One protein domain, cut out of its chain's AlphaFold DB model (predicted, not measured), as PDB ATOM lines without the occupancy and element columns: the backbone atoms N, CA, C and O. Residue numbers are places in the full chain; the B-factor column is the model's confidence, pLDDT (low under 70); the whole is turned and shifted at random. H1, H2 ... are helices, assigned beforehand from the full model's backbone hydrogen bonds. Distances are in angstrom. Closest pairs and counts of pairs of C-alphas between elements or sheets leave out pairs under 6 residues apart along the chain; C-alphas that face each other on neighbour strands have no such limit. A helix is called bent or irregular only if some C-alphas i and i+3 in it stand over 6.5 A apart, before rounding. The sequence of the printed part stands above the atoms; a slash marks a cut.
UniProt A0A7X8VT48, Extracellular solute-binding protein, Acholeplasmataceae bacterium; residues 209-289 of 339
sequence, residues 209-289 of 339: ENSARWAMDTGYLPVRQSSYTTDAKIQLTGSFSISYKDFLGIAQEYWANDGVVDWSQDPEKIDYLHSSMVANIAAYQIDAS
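AT A GLANCE: This is residues 209 to 289 of the 339 residues of the protein "Extracellular solute-binding protein" of Acholeplasmataceae bacterium (UniProt A0A7X8VT48). Two helices, H3 and H4, cross near their middles almost at right angles, as an X, and make the core; H1 and the short H2 gather at the H3 start, residues 244 to 247, and H1 also packs on the middle of H4. Two long loops complete the shape: residues 229 to 243 fold back on themselves in a small two-stranded pairing before H3, and residues 257 to 268 arch from the end of H3 to the start of H4, while residues 284 to 289 stick out as a tail. The printed part has 81 residues with four named helices, in the order H1, H2, H3, H4, and no named strand; the class is all helix. The whole is compact, with a radius of gyration of the C-alphas of 12.2 A, and spans 35 by 29 by 20 A.

IN THESE COORDINATES: The longest helix by residues is H4, residues 269 to 284, 21.3 A from first to last C-alpha; C-alpha 269 is at (70.836, 5.315, 32.089) and C-alpha 284 at (60.848, -13.341, 29.262). H4 is irregular, with C-alphas 271 and 274 7.6 A apart, and it has a kink of 32 degrees near residue 276. H3 comprises residues 244 to 256 and is 18.9 A long. H3 is neither bent nor irregular, but only just: C-alphas 248 and 251 are 6.2 A apart. H1, residues 209 to 218, is 14.1 A long and begins with C-alpha 209 at (72.098, -6.482, 46.407). H2 is a helix of four residues, 225 to 228.

HOW THE PARTS SIT: H4 touches H3 with 18 pairs of C-alphas within 8 A. The closest are the C-alphas of Ala 251 and Met 277, 5.0 A apart, and H3 takes part with residues 247 to 252 alone. The lines of H3 and H4 are about perpendicular, at 86 degrees, and their centres are 7.4 A apart. H4 also touches H1, with its residues 272 to 276 alone; the closest C-alphas are those of Met 216 and Ser 275, 6.5 A apart. H1 and H4 are about perpendicular at 72 degrees, only just beyond a steep tilt. H3 touches H1 with residues 244 to 247 alone, and the closest C-alphas, those of Ala 212 and Tyr 244, are 6.0 A apart. H1 and H3 run the same way at a steep tilt of 40 degrees. The helix packing is mostly crossed, with no shallow tilt among these three pairs. H2 touches H1, the closest C-alphas being those of Ala 212 and Ser 227, 5.3 A apart. H2 and H3 only just touch, with 3 pairs of C-alphas within 8 A; the closest are those of Tyr 228 and Lys 245, 6.0 A apart, and H3 takes part with residues 244 to 245 alone. H2 and H4 are apart. In H1 every O i to N i+4 pair is within hydrogen-bond range, against 6 of 9 in H3 and 10 of 12 in H4; H2 is too short for such a pair, and its one O i to N i+3 pair is within range.

THE WHOLE: The two C-alphas farthest apart are those of Ser 264 and Ala 288, 37.0 A. The printed part runs from residue 209 to residue 289 with no cut, and its first and last C-alphas are 22.5 A apart. The link from H1 to H2, 6 residues, is short. The link from H2 to H3, 15 residues, is long, and in it residues 234 to 235 pair antiparallel with residues 241 to 242. The link from H3 to H4, 12 residues, is also long, and its C-alphas lie 12 to 18 A from the mean of all C-alphas. Residues 284 to 289 stand free, of which 284 belongs to H4. The mean pLDDT of the printed part is 94.4, and no printed residue is under 70.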
ATOM      1  N   GLU A 209      71.518  -7.732  46.885       97.12
ATOM      2  CA  GLU A 209      72.098  -6.482  46.407       97.12
ATOM      3  C   GLU A 209      73.386  -6.721  45.619       97.12
ATOM      4  O   GLU A 209      73.523  -6.180  44.528       97.12
ATOM      5  N   ASN A 210      74.303  -7.572  46.100       96.69
ATOM      6  CA  ASN A 210      75.548  -7.844  45.369       96.69
ATOM      7  C   ASN A 210      75.300  -8.619  44.074       96.69
ATOM      8  O   ASN A 210      75.934  -8.336  43.062       96.69
ATOM      9  N   SER A 211      74.348  -9.556  44.073       95.62
ATOM     10  CA  SER A 211      73.972 -10.264  42.850       95.62
ATOM     11  C   SER A 211      73.298  -9.335  41.839       95.62
ATOM     12  O   SER A 211      73.533  -9.494  40.644       95.62
ATOM     13  N   ALA A 212      72.466  -8.392  42.293       96.75
ATOM     14  CA  ALA A 212      71.851  -7.387  41.429       96.75
ATOM     15  C   ALA A 212      72.892  -6.397  40.884       96.75
ATOM     16  O   ALA A 212      72.906  -6.121  39.687       96.75
ATOM     17  N   ARG A 213      73.800  -5.916  41.743       96.19
ATOM     18  CA  ARG A 213      74.937  -5.063  41.373       96.19
ATOM     19  C   ARG A 213      75.777  -5.717  40.281       96.19
ATOM     20  O   ARG A 213      75.996  -5.113  39.239       96.19
ATOM     21  N   TRP A 214      76.200  -6.961  40.514       94.44
ATOM     22  CA  TRP A 214      77.002  -7.720  39.558       94.44
ATOM     23  C   TRP A 214      76.296  -7.851  38.210       94.44
ATOM     24  O   TRP A 214      76.911  -7.622  37.175       94.44
ATOM     25  N   ALA A 215      75.003  -8.176  38.218       94.38
ATOM     26  CA  ALA A 215      74.219  -8.303  36.999       94.38
ATOM     27  C   ALA A 215      74.160  -6.995  36.190       94.38
ATOM     28  O   ALA A 215      74.426  -7.008  34.989       94.38
ATOM     29  N   MET A 216      73.885  -5.865  36.850       95.38
ATOM     30  CA  MET A 216      73.829  -4.554  36.189       95.38
ATOM     31  C   MET A 216      75.185  -4.124  35.614       95.38
ATOM     32  O   MET A 216      75.227  -3.590  34.510       95.38
ATOM     33  N   ASP A 217      76.286  -4.400  36.319       91.75
ATOM     34  CA  ASP A 217      77.635  -3.991  35.895       91.75
ATOM     35  C   ASP A 217      78.226  -4.861  34.777       91.75
ATOM     36  O   ASP A 217      79.134  -4.424  34.073       91.75
ATOM     37  N   THR A 218      77.772  -6.109  34.636       89.81
ATOM     38  CA  THR A 218      78.462  -7.103  33.790       89.81
ATOM     39  C   THR A 218      77.607  -7.695  32.675       89.81
ATOM     40  O   THR A 218      78.140  -8.400  31.822       89.81
ATOM     41  N   GLY A 219      76.288  -7.481  32.690       89.00
ATOM     42  CA  GLY A 219      75.358  -8.157  31.781       89.00
ATOM     43  C   GLY A 219      75.073  -9.621  32.153       89.00
ATOM     44  O   GLY A 219      74.298 -10.291  31.471       89.00
ATOM     45  N   TYR A 220      75.656 -10.144  33.243       91.12
ATOM     46  CA  TYR A 220      75.215 -11.414  33.826       91.12
ATOM     47  C   TYR A 220      73.808 -11.295  34.426       91.12
ATOM     48  O   TYR A 220      73.305 -10.211  34.705       91.12
ATOM     49  N   LEU A 221      73.177 -12.442  34.672       91.25
ATOM     50  CA  LEU A 221      71.860 -12.504  35.298       91.25
ATOM     51  C   LEU A 221      71.985 -12.715  36.815       91.25
ATOM     52  O   LEU A 221      72.881 -13.443  37.256       91.25
ATOM     53  N   PRO A 222      71.091 -12.131  37.633       92.50
ATOM     54  CA  PRO A 222      71.094 -12.378  39.064       92.50
ATOM     55  C   PRO A 222      70.899 -13.859  39.410       92.50
ATOM     56  O   PRO A 222      70.041 -14.541  38.848       92.50
ATOM     57  N   VAL A 223      71.635 -14.335  40.419       91.12
ATOM     58  CA  VAL A 223      71.547 -15.712  40.939       91.12
ATOM     59  C   VAL A 223      70.503 -15.869  42.053       91.12
ATOM     60  O   VAL A 223      70.354 -16.951  42.624       91.12
ATOM     61  N   ARG A 224      69.769 -14.798  42.385       91.31
ATOM     62  CA  ARG A 224      68.643 -14.815  43.331       91.31
ATOM     63  C   ARG A 224      67.388 -14.219  42.715       91.31
ATOM     64  O   ARG A 224      67.422 -13.137  42.146       91.31
ATOM     65  N   GLN A 225      66.250 -14.860  42.968       90.44
ATOM     66  CA  GLN A 225      64.935 -14.318  42.611       90.44
ATOM     67  C   GLN A 225      64.638 -12.987  43.322       90.44
ATOM     68  O   GLN A 225      64.067 -12.082  42.723       90.44
ATOM     69  N   SER A 226      65.087 -12.830  44.574       95.12
ATOM     70  CA  SER A 226      64.929 -11.578  45.328       95.12
ATOM     71  C   SER A 226      65.627 -10.387  44.670       95.12
ATOM     72  O   SER A 226      65.198  -9.256  44.870       95.12
ATOM     73  N   SER A 227      66.670 -10.614  43.864       95.31
ATOM     74  CA  SER A 227      67.356  -9.543  43.136       95.31
ATOM     75  C   SER A 227      66.466  -8.914  42.072       95.31
ATOM     76  O   SER A 227      66.529  -7.709  41.900       95.31
ATOM     77  N   TYR A 228      65.585  -9.678  41.422       91.81
ATOM     78  CA  TYR A 228      64.710  -9.155  40.364       91.81
ATOM     79  C   TYR A 228      63.619  -8.210  40.883       91.81
ATOM     80  O   TYR A 228      63.068  -7.423  40.123       91.81
ATOM     81  N   THR A 229      63.294  -8.292  42.174       93.69
ATOM     82  CA  THR A 229      62.170  -7.569  42.791       93.69
ATOM     83  C   THR A 229      62.606  -6.604  43.889       93.69
ATOM     84  O   THR A 229      61.758  -6.006  44.546       93.69
ATOM     85  N   THR A 230      63.915  -6.441  44.107       94.38
ATOM     86  CA  THR A 230      64.425  -5.538  45.140       94.38
ATOM     87  C   THR A 230      64.189  -4.076  44.764       94.38
ATOM     88  O   THR A 230      64.542  -3.648  43.666       94.38
ATOM     89  N   ASP A 231      63.647  -3.304  45.708       96.12
ATOM     90  CA  ASP A 231      63.552  -1.841  45.622       96.12
ATOM     91  C   ASP A 231      64.804  -1.151  46.215       96.12
ATOM     92  O   ASP A 231      64.914   0.078  46.198       96.12
ATOM     93  N   ALA A 232      65.767  -1.917  46.751       96.38
ATOM     94  CA  ALA A 232      66.992  -1.364  47.320       96.38
ATOM     95  C   ALA A 232      67.798  -0.621  46.246       96.38
ATOM     96  O   ALA A 232      68.135  -1.195  45.210       96.38
ATOM     97  N   LYS A 233      68.136   0.649  46.506       96.94
ATOM     98  CA  LYS A 233      69.012   1.427  45.625       96.94
ATOM     99  C   LYS A 233      70.443   0.916  45.745       96.94
ATOM    100  O   LYS A 233      71.033   0.917  46.825       96.94
ATOM    101  N   ILE A 234      70.987   0.488  44.617       97.00
ATOM    102  CA  ILE A 234      72.344  -0.012  44.476       97.00
ATOM    103  C   ILE A 234      73.138   1.093  43.790       97.00
ATOM    104  O   ILE A 234      72.827   1.488  42.668       97.00
ATOM    105  N   GLN A 235      74.146   1.615  44.482       96.12
ATOM    106  CA  GLN A 235      75.094   2.550  43.885       96.12
ATOM    107  C   GLN A 235      75.836   1.823  42.763       96.12
ATOM    108  O   GLN A 235      76.335   0.734  43.030       96.12
ATOM    109  N   LEU A 236      75.915   2.390  41.557       95.50
ATOM    110  CA  LEU A 236      76.642   1.824  40.414       95.50
ATOM    111  C   LEU A 236      77.914   2.626  40.113       95.50
ATOM    112  O   LEU A 236      79.008   2.059  40.071       95.50
ATOM    113  N   THR A 237      77.792   3.950  40.038       95.06
ATOM    114  CA  THR A 237      78.910   4.891  39.838       95.06
ATOM    115  C   THR A 237      79.026   5.852  41.024       95.06
ATOM    116  O   THR A 237      78.460   5.588  42.079       95.06
ATOM    117  N   GLY A 238      79.764   6.960  40.916       93.94
ATOM    118  CA  GLY A 238      79.772   7.995  41.963       93.94
ATOM    119  C   GLY A 238      78.469   8.802  42.049       93.94
ATOM    120  O   GLY A 238      78.156   9.338  43.109       93.94
ATOM    121  N   SER A 239      77.712   8.871  40.954       93.50
ATOM    122  CA  SER A 239      76.529   9.728  40.787       93.50
ATOM    123  C   SER A 239      75.244   8.955  40.498       93.50
ATOM    124  O   SER A 239      74.165   9.483  40.751       93.50
ATOM    125  N   PHE A 240      75.337   7.696  40.063       95.75
ATOM    126  CA  PHE A 240      74.178   6.898  39.678       95.75
ATOM    127  C   PHE A 240      73.896   5.755  40.651       95.75
ATOM    128  O   PHE A 240      74.768   4.935  40.966       95.75
ATOM    129  N   SER A 241      72.646   5.686  41.109       96.69
ATOM    130  CA  SER A 241      72.130   4.587  41.919       96.69
ATOM    131  C   SER A 241      70.718   4.221  41.483       96.69
ATOM    132  O   SER A 241      69.875   5.087  41.249       96.69
ATOM    133  N   ILE A 242      70.444   2.925  41.390       97.56
ATOM    134  CA  ILE A 242      69.170   2.418  40.884       97.56
ATOM    135  C   ILE A 242      68.834   1.091  41.566       97.56
ATOM    136  O   ILE A 242      69.723   0.394  42.055       97.56
ATOM    137  N   SER A 243      67.548   0.766  41.684       97.56
ATOM    138  CA  SER A 243      67.144  -0.578  42.099       97.56
ATOM    139  C   SER A 243      67.205  -1.507  40.889       97.56
ATOM    140  O   SER A 243      67.108  -1.046  39.754       97.56
ATOM    141  N   TYR A 244      67.342  -2.818  41.089       97.38
ATOM    142  CA  TYR A 244      67.348  -3.732  39.940       97.38
ATOM    143  C   TYR A 244      66.013  -3.695  39.179       97.38
ATOM    144  O   TYR A 244      65.982  -3.753  37.954       97.38
ATOM    145  N   LYS A 245      64.906  -3.540  39.910       95.38
ATOM    146  CA  LYS A 245      63.571  -3.383  39.336       95.38
ATOM    147  C   LYS A 245      63.476  -2.146  38.435       95.38
ATOM    148  O   LYS A 245      62.987  -2.255  37.318       95.38
ATOM    149  N   ASP A 246      63.975  -0.997  38.892       96.69
ATOM    150  CA  ASP A 246      63.985   0.236  38.092       96.69
ATOM    151  C   ASP A 246      64.975   0.134  36.918       96.69
ATOM    152  O   ASP A 246      64.723   0.686  35.851       96.69
ATOM    153  N   PHE A 247      66.082  -0.602  37.085       97.75
ATOM    154  CA  PHE A 247      67.032  -0.895  36.010       97.75
ATOM    155  C   PHE A 247      66.370  -1.653  34.858       97.75
ATOM    156  O   PHE A 247      66.591  -1.289  33.706       97.75
ATOM    157  N   LEU A 248      65.508  -2.640  35.135       96.50
ATOM    158  CA  LEU A 248      64.718  -3.309  34.089       96.50
ATOM    159  C   LEU A 248      63.795  -2.328  33.344       96.50
ATOM    160  O   LEU A 248      63.552  -2.502  32.152       96.50
ATOM    161  N   GLY A 249      63.335  -1.274  34.023       96.56
ATOM    162  CA  GLY A 249      62.508  -0.220  33.440       96.56
ATOM    163  C   GLY A 249      63.210   0.622  32.370       96.56
ATOM    164  O   GLY A 249      62.521   1.207  31.542       96.56
ATOM    165  N   ILE A 250      64.550   0.657  32.331       97.62
ATOM    166  CA  ILE A 250      65.313   1.421  31.323       97.62
ATOM    167  C   ILE A 250      64.980   0.932  29.905       97.62
ATOM    168  O   ILE A 250      64.618   1.734  29.046       97.62
ATOM    169  N   ALA A 251      65.055  -0.381  29.659       96.94
ATOM    170  CA  ALA A 251      64.717  -0.953  28.357       96.94
ATOM    171  C   ALA A 251      63.224  -0.817  28.031       96.94
ATOM    172  O   ALA A 251      62.866  -0.485  26.907       96.94
ATOM    173  N   GLN A 252      62.353  -1.006  29.026       96.06
ATOM    174  CA  GLN A 252      60.903  -0.884  28.850       96.06
ATOM    175  C   GLN A 252      60.497   0.539  28.445       96.06
ATOM    176  O   GLN A 252      59.669   0.713  27.555       96.06
ATOM    177  N   GLU A 253      61.104   1.557  29.063       96.50
ATOM    178  CA  GLU A 253      60.926   2.961  28.693       96.50
ATOM    179  C   GLU A 253      61.422   3.220  27.263       96.50
ATOM    180  O   GLU A 253      60.719   3.861  26.482       96.50
ATOM    181  N   TYR A 254      62.592   2.686  26.900       96.00
ATOM    182  CA  TYR A 254      63.159   2.826  25.557       96.00
ATOM    183  C   TYR A 254      62.256   2.220  24.475       96.00
ATOM    184  O   TYR A 254      61.924   2.893  23.499       96.00
ATOM    185  N   TRP A 255      61.795   0.981  24.668       94.62
ATOM    186  CA  TRP A 255      60.911   0.294  23.724       94.62
ATOM    187  C   TRP A 255      59.531   0.954  23.623       94.62
ATOM    188  O   TRP A 255      59.021   1.139  22.521       94.62
ATOM    189  N   ALA A 256      58.943   1.381  24.747       94.38
ATOM    190  CA  ALA A 256      57.635   2.043  24.756       94.38
ATOM    191  C   ALA A 256      57.617   3.377  23.990       94.38
ATOM    192  O   ALA A 256      56.549   3.826  23.572       94.38
ATOM    193  N   ASN A 257      58.782   4.005  23.809       94.06
ATOM    194  CA  ASN A 257      58.934   5.274  23.103       94.06
ATOM    195  C   ASN A 257      59.676   5.140  21.760       94.06
ATOM    196  O   ASN A 257      60.156   6.145  21.239       94.06
ATOM    197  N   ASP A 258      59.783   3.927  21.202       89.81
ATOM    198  CA  ASP A 258      60.426   3.667  19.900       89.81
ATOM    199  C   ASP A 258      61.850   4.261  19.809       89.81
ATOM    200  O   ASP A 258      62.245   4.905  18.837       89.81
ATOM    201  N   GLY A 259      62.604   4.120  20.904       91.19
ATOM    202  CA  GLY A 259      63.972   4.616  21.053       91.19
ATOM    203  C   GLY A 259      64.119   6.113  21.342       91.19
ATOM    204  O   GLY A 259      65.235   6.592  21.548       91.19
ATOM    205  N   VAL A 260      63.021   6.870  21.416       93.06
ATOM    206  CA  VAL A 260      63.047   8.316  21.685       93.06
ATOM    207  C   VAL A 260      62.753   8.598  23.160       93.06
ATOM    208  O   VAL A 260      61.607   8.792  23.560       93.06
ATOM    209  N   VAL A 261      63.802   8.661  23.981       94.50
ATOM    210  CA  VAL A 261      63.714   8.894  25.436       94.50
ATOM    211  C   VAL A 261      64.448  10.167  25.873       94.50
ATOM    212  O   VAL A 261      65.490  10.513  25.317       94.50
ATOM    213  N   ASP A 262      63.927  10.859  26.894       94.75
ATOM    214  CA  ASP A 262      64.608  11.984  27.556       94.75
ATOM    215  C   ASP A 262      65.162  11.545  28.915       94.75
ATOM    216  O   ASP A 262      64.462  11.517  29.928       94.75
ATOM    217  N   TRP A 263      66.455  11.228  28.935       95.69
ATOM    218  CA  TRP A 263      67.202  10.917  30.154       95.69
ATOM    219  C   TRP A 263      68.120  12.059  30.593       95.69
ATOM    220  O   TRP A 263      69.105  11.827  31.282       95.69
ATOM    221  N   SER A 264      67.810  13.310  30.241       94.12
ATOM    222  CA  SER A 264      68.634  14.468  30.624       94.12
ATOM    223  C   SER A 264      68.846  14.614  32.137       94.12
ATOM    224  O   SER A 264      69.870  15.150  32.557       94.12
ATOM    225  N   GLN A 265      67.904  14.127  32.952       92.31
ATOM    226  CA  GLN A 265      68.014  14.121  34.415       92.31
ATOM    227  C   GLN A 265      68.855  12.954  34.961       92.31
ATOM    228  O   GLN A 265      69.431  13.087  36.035       92.31
ATOM    229  N   ASP A 266      68.961  11.853  34.212       92.88
ATOM    230  CA  ASP A 266      69.684  10.632  34.586       92.88
ATOM    231  C   ASP A 266      70.508  10.108  33.387       92.88
ATOM    232  O   ASP A 266      70.244   9.011  32.882       92.88
ATOM    233  N   PRO A 267      71.494  10.876  32.885       95.12
ATOM    234  CA  PRO A 267      72.155  10.577  31.612       95.12
ATOM    235  C   PRO A 267      72.877   9.225  31.609       95.12
ATOM    236  O   PRO A 267      72.985   8.601  30.562       95.12
ATOM    237  N   GLU A 268      73.309   8.738  32.776       96.06
ATOM    238  CA  GLU A 268      73.985   7.442  32.938       96.06
ATOM    239  C   GLU A 268      73.075   6.237  32.628       96.06
ATOM    240  O   GLU A 268      73.583   5.140  32.417       96.06
ATOM    241  N   LYS A 269      71.742   6.401  32.523       96.12
ATOM    242  CA  LYS A 269      70.836   5.315  32.089       96.12
ATOM    243  C   LYS A 269      71.238   4.718  30.738       96.12
ATOM    244  O   LYS A 269      71.068   3.514  30.544       96.12
ATOM    245  N   ILE A 270      71.791   5.531  29.831       93.81
ATOM    246  CA  ILE A 270      72.207   5.074  28.497       93.81
ATOM    247  C   ILE A 270      73.290   3.996  28.565       93.81
ATOM    248  O   ILE A 270      73.252   3.044  27.788       93.81
ATOM    249  N   ASP A 271      74.185   4.078  29.551       93.62
ATOM    250  CA  ASP A 271      75.284   3.125  29.730       93.62
ATOM    251  C   ASP A 271      74.777   1.740  30.168       93.62
ATOM    252  O   ASP A 271      75.451   0.726  29.981       93.62
ATOM    253  N   TYR A 272      73.555   1.684  30.709       95.50
ATOM    254  CA  TYR A 272      72.905   0.477  31.213       95.50
ATOM    255  C   TYR A 272      71.790  -0.054  30.302       95.50
ATOM    256  O   TYR A 272      71.236  -1.116  30.594       95.50
ATOM    257  N   LEU A 273      71.476   0.634  29.196       95.94
ATOM    258  CA  LEU A 273      70.376   0.277  28.296       95.94
ATOM    259  C   LEU A 273      70.500  -1.159  27.773       95.94
ATOM    260  O   LEU A 273      69.602  -1.969  27.989       95.94
ATOM    261  N   HIS A 274      71.626  -1.513  27.152       95.44
ATOM    262  CA  HIS A 274      71.785  -2.844  26.555       95.44
ATOM    263  C   HIS A 274      71.788  -3.966  27.607       95.44
ATOM    264  O   HIS A 274      71.190  -5.019  27.394       95.44
ATOM    265  N   SER A 275      72.399  -3.741  28.776       95.25
ATOM    266  CA  SER A 275      72.337  -4.699  29.890       95.25
ATOM    267  C   SER A 275      70.904  -4.869  30.409       95.25
ATOM    268  O   SER A 275      70.501  -5.981  30.749       95.25
ATOM    269  N   SER A 276      70.120  -3.786  30.450       96.69
ATOM    270  CA  SER A 276      68.702  -3.816  30.824       96.69
ATOM    271  C   SER A 276      67.857  -4.574  29.798       96.69
ATOM    272  O   SER A 276      67.040  -5.413  30.184       96.69
ATOM    273  N   MET A 277      68.097  -4.360  28.499       96.12
ATOM    274  CA  MET A 277      67.427  -5.092  27.416       96.12
ATOM    275  C   MET A 277      67.663  -6.596  27.566       96.12
ATOM    276  O   MET A 277      66.714  -7.368  27.679       96.12
ATOM    277  N   VAL A 278      68.927  -7.013  27.679       94.69
ATOM    278  CA  VAL A 278      69.301  -8.425  27.848       94.69
ATOM    279  C   VAL A 278      68.686  -9.038  29.110       94.69
ATOM    280  O   VAL A 278      68.219 -10.178  29.070       94.69
ATOM    281  N   ALA A 279      68.643  -8.298  30.221       94.94
ATOM    282  CA  ALA A 279      68.019  -8.771  31.454       94.94
ATOM    283  C   ALA A 279      66.500  -8.984  31.305       94.94
ATOM    284  O   ALA A 279      65.984  -9.988  31.799       94.94
ATOM    285  N   ASN A 280      65.797  -8.090  30.598       95.38
ATOM    286  CA  ASN A 280      64.374  -8.261  30.285       95.38
ATOM    287  C   ASN A 280      64.145  -9.477  29.376       95.38
ATOM    288  O   ASN A 280      63.342 -10.341  29.716       95.38
ATOM    289  N   ILE A 281      64.910  -9.614  28.286       94.75
ATOM    290  CA  ILE A 281      64.805 -10.764  27.371       94.75
ATOM    291  C   ILE A 281      65.049 -12.092  28.098       94.75
ATOM    292  O   ILE A 281      64.301 -13.057  27.924       94.75
ATOM    293  N   ALA A 282      66.061 -12.147  28.964       92.56
ATOM    294  CA  ALA A 282      66.315 -13.329  29.776       92.56
ATOM    295  C   ALA A 282      65.159 -13.641  30.742       92.56
ATOM    296  O   ALA A 282      64.841 -14.813  30.955       92.56
ATOM    297  N   ALA A 283      64.517 -12.614  31.310       91.12
ATOM    298  CA  ALA A 283      63.342 -12.781  32.159       91.12
ATOM    299  C   ALA A 283      62.131 -13.306  31.369       91.12
ATOM    300  O   ALA A 283      61.440 -14.201  31.860       91.12
ATOM    301  N   TYR A 284      61.913 -12.835  30.137       92.25
ATOM    302  CA  TYR A 284      60.848 -13.341  29.262       92.25
ATOM    303  C   TYR A 284      61.049 -14.813  28.868       92.25
ATOM    304  O   TYR A 284      60.076 -15.540  28.700       92.25
ATOM    305  N   GLN A 285      62.295 -15.301  28.821       91.31
ATOM    306  CA  GLN A 285      62.620 -16.706  28.525       91.31
ATOM    307  C   GLN A 285      62.891 -17.574  29.767       91.31
ATOM    308  O   GLN A 285      63.490 -18.655  29.673       91.31
ATOM    309  N   ILE A 286      62.467 -17.139  30.956       88.94
ATOM    310  CA  ILE A 286      62.748 -17.869  32.200       88.94
ATOM    311  C   ILE A 286      62.130 -19.277  32.207       88.94
ATOM    312  O   ILE A 286      62.715 -20.217  32.744       88.94
ATOM    313  N   ASP A 287      60.985 -19.463  31.552       90.44
ATOM    314  CA  ASP A 287      60.291 -20.749  31.437       90.44
ATOM    315  C   ASP A 287      61.000 -21.737  30.486       90.44
ATOM    316  O   ASP A 287      60.836 -22.961  30.588       90.44
ATOM    317  N   ALA A 288      61.848 -21.218  29.599       93.44
ATOM    318  CA  ALA A 288      62.738 -21.959  28.722       93.44
ATOM    319  C   ALA A 288      64.105 -22.227  29.370       93.44
ATOM    320  O   ALA A 288      64.854 -23.057  28.860       93.44
ATOM    321  N   SER A 289      64.437 -21.597  30.502       91.00
ATOM    322  CA  SER A 289      65.745 -21.758  31.148       91.00
ATOM    323  C   SER A 289      65.993 -23.202  31.600       91.00
ATOM    324  O   SER A 289      65.190 -23.800  32.324       91.00
TER     325      SER A 289